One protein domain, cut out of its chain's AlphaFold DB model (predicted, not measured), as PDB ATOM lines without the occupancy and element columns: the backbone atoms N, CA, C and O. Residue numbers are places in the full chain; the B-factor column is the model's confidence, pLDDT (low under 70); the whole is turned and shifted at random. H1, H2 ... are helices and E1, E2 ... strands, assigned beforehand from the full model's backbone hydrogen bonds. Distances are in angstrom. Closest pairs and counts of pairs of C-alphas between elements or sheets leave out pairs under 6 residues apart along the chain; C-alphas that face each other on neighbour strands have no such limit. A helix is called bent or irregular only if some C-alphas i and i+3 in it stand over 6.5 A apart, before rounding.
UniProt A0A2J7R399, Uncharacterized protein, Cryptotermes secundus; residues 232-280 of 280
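This is residues 232 to 280 of the 280 residues of an uncharacterized protein of Cryptotermes secundus (UniProt A0A2J7R399). Two helices, H1 and H2, run opposite ways and make a narrow V, and a small two-stranded hairpin of E1 and E2 lies across its open end. The helices come together near the first residues of H1 and the last residues of H2, with few C-alpha contacts, and they spread apart toward the hairpin. The printed part has 49 residues, with two named helices and two named strands in the order H1, E1, E2, H2; the sheet has the order E1 - E2 and is antiparallel, and the class is mixed, helices and strands. The whole is flat, with spans of 31 by 24 by 10 A, and only just loose, close to compact, with a radius of gyration of the C-alphas of 11.8 A.

Begin at C-alpha 232, printed at (32.889, -24.822, 16.645), where H1 starts; this helix takes residues 232 to 245, Pro 232 to Leu 245, and measures 20.0 A from first to last C-alpha. Go on to C-alpha 245 at (26.969, -9.830, 28.411), and you see that y has risen along the helix. After four residues you reach E1, residues 250 to 253, Val 250 to Glu 253, which is 9.7 A from first to last C-alpha. Two residues later E2 begins at Lys 256 and runs to Arg 259, residues 256 to 259, 9.9 A long on the same measure; x falls from C-alpha 256 at (27.858, 2.328, 29.697) to C-alpha 259 at (18.521, -0.584, 30.972). Four more residues bring you to H2, residues 264 to 278, Ile 264 to Met 278, the longest helix by residues with 15, and 21.0 A from first to last C-alpha. It starts at (9.245, -8.617, 22.127) and ends at C-alpha 278, (21.563, -25.569, 23.820), and here y falls.

Look first at H1 and H2, which touch, with 4 pairs of C-alphas within 8 A. Their closest C-alphas are those of Ile 236 and Ile 277, 6.9 A apart. The two helices run opposite ways at a shallow tilt of 34 degrees, only just short of steep, and their centres are 13.5 A apart. Neither helix is bent, and in both H1 and H2 every O i to N i+4 pair is within hydrogen-bond range. Turn next to E1 and E2, an antiparallel hairpin with 151 degrees between the strands' N-to-C directions. C-alphas 250 and 259 face each other at 4.8 A, and C-alphas 252 and 257 face each other at 4.7 A. Check the backbone there: N 251 and O 258 are within hydrogen-bond range at 2.9 A, and N 256 and O 253 at 3.0 A. H1 and E2 are apart, and E1 and H2 are apart.

The two C-alphas farthest apart are those of Pro 232 and Glu 261, at 32.8 A, while the first and last printed C-alphas, Pro 232 and Leu 280, are 9.6 A apart. The printed part begins at residue 232 of a full chain of 280 residues and ends at residue 280, the chain's last residue. It has no cut. The links from H1 to E1, from E1 to E2 and from E2 to H2 are tight, and there is no long link. Read the B-factor column for the model's confidence: the mean pLDDT of the printed part is 90.1, and one residue, Leu 280, is under 70. Of the named elements H1 has a mean pLDDT of 87, E1 91, E2 92 and H2 93.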
ATOM      1  N   PRO A 232      34.289 -24.971  16.253       72.56
ATOM      2  CA  PRO A 232      32.889 -24.822  16.645       72.56
ATOM      3  C   PRO A 232      32.765 -24.522  18.142       72.56
ATOM      4  O   PRO A 232      32.022 -23.628  18.533       72.56
ATOM      5  N   ARG A 233      33.606 -25.136  18.989       78.31
ATOM      6  CA  ARG A 233      33.647 -24.850  20.433       78.31
ATOM      7  C   ARG A 233      34.026 -23.404  20.767       78.31
ATOM      8  O   ARG A 233      33.440 -22.816  21.672       78.31
ATOM      9  N   ARG A 234      34.977 -22.791  20.046       81.94
ATOM     10  CA  ARG A 234      35.337 -21.374  20.265       81.94
ATOM     11  C   ARG A 234      34.207 -20.444  19.834       81.94
ATOM     12  O   ARG A 234      33.961 -19.456  20.520       81.94
ATOM     13  N   LEU A 235      33.522 -20.761  18.735       83.81
ATOM     14  CA  LEU A 235      32.365 -19.996  18.267       83.81
ATOM     15  C   LEU A 235      31.204 -20.079  19.269       83.81
ATOM     16  O   LEU A 235      30.688 -19.044  19.683       83.81
ATOM     17  N   ILE A 236      30.879 -21.286  19.738       86.44
ATOM     18  CA  ILE A 236      29.857 -21.521  20.767       86.44
ATOM     19  C   ILE A 236      30.204 -20.758  22.049       86.44
ATOM     20  O   ILE A 236      29.353 -20.071  22.607       86.44
ATOM     21  N   ASN A 237      31.461 -20.800  22.500       88.31
ATOM     22  CA  ASN A 237      31.883 -20.069  23.696       88.31
ATOM     23  C   ASN A 237      31.794 -18.546  23.523       88.31
ATOM     24  O   ASN A 237      31.429 -17.851  24.469       88.31
ATOM     25  N   LYS A 238      32.093 -18.012  22.331       89.62
ATOM     26  CA  LYS A 238      31.886 -16.587  22.028       89.62
ATOM     27  C   LYS A 238      30.405 -16.219  22.059       89.62
ATOM     28  O   LYS A 238      30.065 -15.209  22.662       89.62
ATOM     29  N   ALA A 239      29.540 -17.048  21.477       90.19
ATOM     30  CA  ALA A 239      28.098 -16.829  21.498       90.19
ATOM     31  C   ALA A 239      27.540 -16.881  22.933       90.19
ATOM     32  O   ALA A 239      26.822 -15.974  23.342       90.19
ATOM     33  N   LYS A 240      27.965 -17.861  23.745       91.06
ATOM     34  CA  LYS A 240      27.629 -17.946  25.179       91.06
ATOM     35  C   LYS A 240      28.067 -16.696  25.948       91.06
ATOM     36  O   LYS A 240      27.276 -16.135  26.697       91.06
ATOM     37  N   LYS A 241      29.303 -16.223  25.732       93.00
ATOM     38  CA  LYS A 241      29.802 -14.976  26.338       93.00
ATOM     39  C   LYS A 241      28.986 -13.762  25.897       93.00
ATOM     40  O   LYS A 241      28.639 -12.936  26.730       93.00
ATOM     41  N   TYR A 242      28.655 -13.670  24.611       91.19
ATOM     42  CA  TYR A 242      27.837 -12.582  24.082       91.19
ATOM     43  C   TYR A 242      26.445 -12.548  24.729       91.19
ATOM     44  O   TYR A 242      26.019 -11.482  25.161       91.19
ATOM     45  N   MET A 243      25.785 -13.703  24.879       91.94
ATOM     46  CA  MET A 243      24.478 -13.798  25.547       91.94
ATOM     47  C   MET A 243      24.524 -13.461  27.037       91.94
ATOM     48  O   MET A 243      23.557 -12.917  27.563       91.94
ATOM     49  N   ALA A 244      25.621 -13.790  27.722       90.69
ATOM     50  CA  ALA A 244      25.802 -13.434  29.127       90.69
ATOM     51  C   ALA A 244      26.009 -11.921  29.318       90.69
ATOM     52  O   ALA A 244      25.557 -11.363  30.311       90.69
ATOM     53  N   LEU A 245      26.677 -11.265  28.363       90.50
ATOM     54  CA  LEU A 245      26.969  -9.830  28.411       90.50
ATOM     55  C   LEU A 245      25.817  -8.952  27.904       90.50
ATOM     56  O   LEU A 245      25.751  -7.788  28.278       90.50
ATOM     57  N   ASN A 246      24.930  -9.486  27.064       90.12
ATOM     58  CA  ASN A 246      23.826  -8.737  26.457       90.12
ATOM     59  C   ASN A 246      22.488  -9.443  26.736       90.12
ATOM     60  O   ASN A 246      21.909 -10.049  25.827       90.12
ATOM     61  N   PRO A 247      22.010  -9.446  27.994       93.25
ATOM     62  CA  PRO A 247      20.668  -9.920  28.296       93.25
ATOM     63  C   PRO A 247      19.611  -8.977  27.685       93.25
ATOM     64  O   PRO A 247      19.891  -7.797  27.450       93.25
ATOM     65  N   PRO A 248      18.387  -9.468  27.426       94.69
ATOM     66  CA  PRO A 248      17.315  -8.634  26.890       94.69
ATOM     67  C   PRO A 248      17.017  -7.459  27.835       94.69
ATOM     68  O   PRO A 248      16.959  -7.638  29.053       94.69
ATOM     69  N   GLY A 249      16.835  -6.261  27.269       93.62
ATOM     70  CA  GLY A 249      16.617  -5.027  28.036       93.62
ATOM     71  C   GLY A 249      17.899  -4.360  28.545       93.62
ATOM     72  O   GLY A 249      17.833  -3.442  29.363       93.62
ATOM     73  N   VAL A 250      19.073  -4.815  28.093       93.75
ATOM     74  CA  VAL A 250      20.364  -4.190  28.397       93.75
ATOM     75  C   VAL A 250      21.077  -3.804  27.107       93.75
ATOM     76  O   VAL A 250      21.404  -4.656  26.282       93.75
ATOM     77  N   LEU A 251      21.359  -2.511  26.959       90.75
ATOM     78  CA  LEU A 251      22.133  -1.956  25.855       90.75
ATOM     79  C   LEU A 251      23.469  -1.413  26.377       90.75
ATOM     80  O   LEU A 251      23.499  -0.518  27.224       90.75
ATOM     81  N   ILE A 252      24.582  -1.938  25.855       89.25
ATOM     82  CA  ILE A 252      25.932  -1.460  26.176       89.25
ATOM     83  C   ILE A 252      26.401  -0.525  25.056       89.25
ATOM     84  O   ILE A 252      26.830  -0.972  23.995       89.25
ATOM     85  N   GLU A 253      26.360   0.784  25.303       88.81
ATOM     86  CA  GLU A 253      26.877   1.808  24.385       88.81
ATOM     87  C   GLU A 253      28.110   2.479  24.993       88.81
ATOM     88  O   GLU A 253      28.040   3.086  26.064       88.81
ATOM     89  N   GLY A 254      29.264   2.376  24.322       86.81
ATOM     90  CA  GLY A 254      30.498   3.036  24.771       86.81
ATOM     91  C   GLY A 254      30.953   2.625  26.179       86.81
ATOM     92  O   GLY A 254      31.528   3.438  26.897       86.81
ATOM     93  N   GLY A 255      30.646   1.392  26.598       87.00
ATOM     94  CA  GLY A 255      30.970   0.867  27.930       87.00
ATOM     95  C   GLY A 255      29.995   1.266  29.043       87.00
ATOM     96  O   GLY A 255      30.206   0.871  30.187       87.00
ATOM     97  N   LYS A 256      28.928   2.017  28.740       89.38
ATOM     98  CA  LYS A 256      27.858   2.328  29.697       89.38
ATOM     99  C   LYS A 256      26.670   1.397  29.481       89.38
ATOM    100  O   LYS A 256      26.180   1.267  28.362       89.38
ATOM    101  N   GLU A 257      26.206   0.784  30.566       92.50
ATOM    102  CA  GLU A 257      25.000  -0.045  30.591       92.50
ATOM    103  C   GLU A 257      23.765   0.858  30.696       92.50
ATOM    104  O   GLU A 257      23.605   1.598  31.670       92.50
ATOM    105  N   LYS A 258      22.888   0.815  29.691       92.00
ATOM    106  CA  LYS A 258      21.546   1.401  29.748       92.00
ATOM    107  C   LYS A 258      20.532   0.271  29.836       92.00
ATOM    108  O   LYS A 258      20.581  -0.666  29.042       92.00
ATOM    109  N   ARG A 259      19.619   0.369  30.800       94.50
ATOM    110  CA  ARG A 259      18.521  -0.584  30.972       94.50
ATOM    111  C   ARG A 259      17.257  -0.023  30.344       94.50
ATOM    112  O   ARG A 259      16.902   1.125  30.612       94.50
ATOM    113  N   HIS A 260      16.589  -0.833  29.540       93.75
ATOM    114  CA  HIS A 260      15.314  -0.526  28.908       93.75
ATOM    115  C   HIS A 260      14.352  -1.699  29.068       93.75
ATOM    116  O   HIS A 260      14.755  -2.814  29.400       93.75
ATOM    117  N   GLU A 261      13.063  -1.440  28.866       94.75
ATOM    118  CA  GLU A 261      12.090  -2.523  28.824       94.75
ATOM    119  C   GLU A 261      12.339  -3.354  27.557       94.75
ATOM    120  O   GLU A 261      12.357  -2.785  26.459       94.75
ATOM    121  N   PRO A 262      12.592  -4.667  27.687       95.88
ATOM    122  CA  PRO A 262      12.938  -5.497  26.549       95.88
ATOM    123  C   PRO A 262      11.788  -5.540  25.549       95.88
ATOM    124  O   PRO A 262      10.639  -5.818  25.896       95.88
ATOM    125  N   THR A 263      12.115  -5.311  24.284       95.44
ATOM    126  CA  THR A 263      11.144  -5.460  23.201       95.44
ATOM    127  C   THR A 263      10.844  -6.939  22.956       95.44
ATOM    128  O   THR A 263      11.678  -7.816  23.192       95.44
ATOM    129  N   ILE A 264       9.654  -7.235  22.430       95.31
ATOM    130  CA  ILE A 264       9.245  -8.617  22.127       95.31
ATOM    131  C   ILE A 264      10.247  -9.277  21.164       95.31
ATOM    132  O   ILE A 264      10.631 -10.428  21.360       95.31
ATOM    133  N   TYR A 265      10.751  -8.512  20.192       94.88
ATOM    134  CA  TYR A 265      11.769  -8.962  19.246       94.88
ATOM    135  C   TYR A 265      13.099  -9.329  19.910       94.88
ATOM    136  O   TYR A 265      13.711 -10.325  19.530       94.88
ATOM    137  N   GLU A 266      13.552  -8.562  20.904       93.12
ATOM    138  CA  GLU A 266      14.778  -8.880  21.649       93.12
ATOM    139  C   GLU A 266      14.627 -10.186  22.428       93.12
ATOM    140  O   GLU A 266      15.530 -11.021  22.412       93.12
ATOM    141  N   ILE A 267      13.475 -10.388  23.073       95.81
ATOM    142  CA  ILE A 267      13.179 -11.610  23.829       95.81
ATOM    143  C   ILE A 267      13.125 -12.817  22.889       95.81
ATOM    144  O   ILE A 267      13.724 -13.856  23.175       95.81
ATOM    145  N   GLU A 268      12.436 -12.690  21.753       96.88
ATOM    146  CA  GLU A 268      12.326 -13.759  20.763       96.88
ATOM    147  C   GLU A 268      13.694 -14.116  20.165       96.88
ATOM    148  O   GLU A 268      14.081 -15.288  20.149       96.88
ATOM    149  N   ALA A 269      14.468 -13.113  19.742       94.44
ATOM    150  CA  ALA A 269      15.808 -13.312  19.201       94.44
ATOM    151  C   ALA A 269      16.746 -13.959  20.231       94.44
ATOM    152  O   ALA A 269      17.487 -14.891  19.898       94.44
ATOM    153  N   TYR A 270      16.675 -13.520  21.491       95.06
ATOM    154  CA  TYR A 270      17.436 -14.104  22.589       95.06
ATOM    155  C   TYR A 270      17.064 -15.574  22.804       95.06
ATOM    156  O   TYR A 270      17.942 -16.435  22.862       95.06
ATOM    157  N   ASN A 271      15.772 -15.900  22.854       94.94
ATOM    158  CA  ASN A 271      15.310 -17.275  23.029       94.94
ATOM    159  C   ASN A 271      15.711 -18.177  21.859       94.94
ATOM    160  O   ASN A 271      16.182 -19.291  22.088       94.94
ATOM    161  N   LYS A 272      15.614 -17.684  20.619       95.25
ATOM    162  CA  LYS A 272      16.028 -18.418  19.417       95.25
ATOM    163  C   LYS A 272      17.523 -18.738  19.433       95.25
ATOM    164  O   LYS A 272      17.920 -19.875  19.164       95.25
ATOM    165  N   LEU A 273      18.354 -17.760  19.796       92.12
ATOM    166  CA  LEU A 273      19.794 -17.964  19.945       92.12
ATOM    167  C   LEU A 273      20.100 -18.949  21.084       92.12
ATOM    168  O   LEU A 273      20.931 -19.842  20.917       92.12
ATOM    169  N   ARG A 274      19.384 -18.849  22.211       92.88
ATOM    170  CA  ARG A 274      19.538 -19.751  23.362       92.88
ATOM    171  C   ARG A 274      19.219 -21.191  22.977       92.88
ATOM    172  O   ARG A 274      20.012 -22.078  23.280       92.88
ATOM    173  N   SER A 275      18.098 -21.421  22.292       93.31
ATOM    174  CA  SER A 275      17.717 -22.758  21.829       93.31
ATOM    175  C   SER A 275      18.726 -23.324  20.834       93.31
ATOM    176  O   SER A 275      19.090 -24.489  20.940       93.31
ATOM    177  N   ALA A 276      19.241 -22.500  19.917       89.62
ATOM    178  CA  ALA A 276      20.241 -22.943  18.949       89.62
ATOM    179  C   ALA A 276      21.557 -23.361  19.625       89.62
ATOM    180  O   ALA A 276      22.185 -24.315  19.188       89.62
ATOM    181  N   ILE A 277      21.963 -22.678  20.700       88.38
ATOM    182  CA  ILE A 277      23.186 -23.005  21.446       88.38
ATOM    183  C   ILE A 277      23.010 -24.230  22.347       88.38
ATOM    184  O   ILE A 277      23.969 -24.974  22.530       88.38
ATOM    185  N   MET A 278      21.830 -24.423  22.941       84.06
ATOM    186  CA  MET A 278      21.563 -25.569  23.820       84.06
ATOM    187  C   MET A 278      21.336 -26.875  23.050       84.06
ATOM    188  O   MET A 278      21.550 -27.941  23.611       84.06
ATOM    189  N   ASN A 279      20.925 -26.789  21.782       78.19
ATOM    190  CA  ASN A 279      20.694 -27.943  20.906       78.19
ATOM    191  C   ASN A 279      21.936 -28.349  20.076       78.19
ATOM    192  O   ASN A 279      21.803 -29.163  19.162       78.19
ATOM    193  N   LEU A 280      23.110 -27.762  20.351       67.00
ATOM    194  CA  LEU A 280      24.415 -28.076  19.740       67.00
ATOM    195  C   LEU A 280      25.250 -28.981  20.649       67.00
ATOM    196  O   LEU A 280      25.922 -29.880  20.100       67.00
TER     197      LEU A 280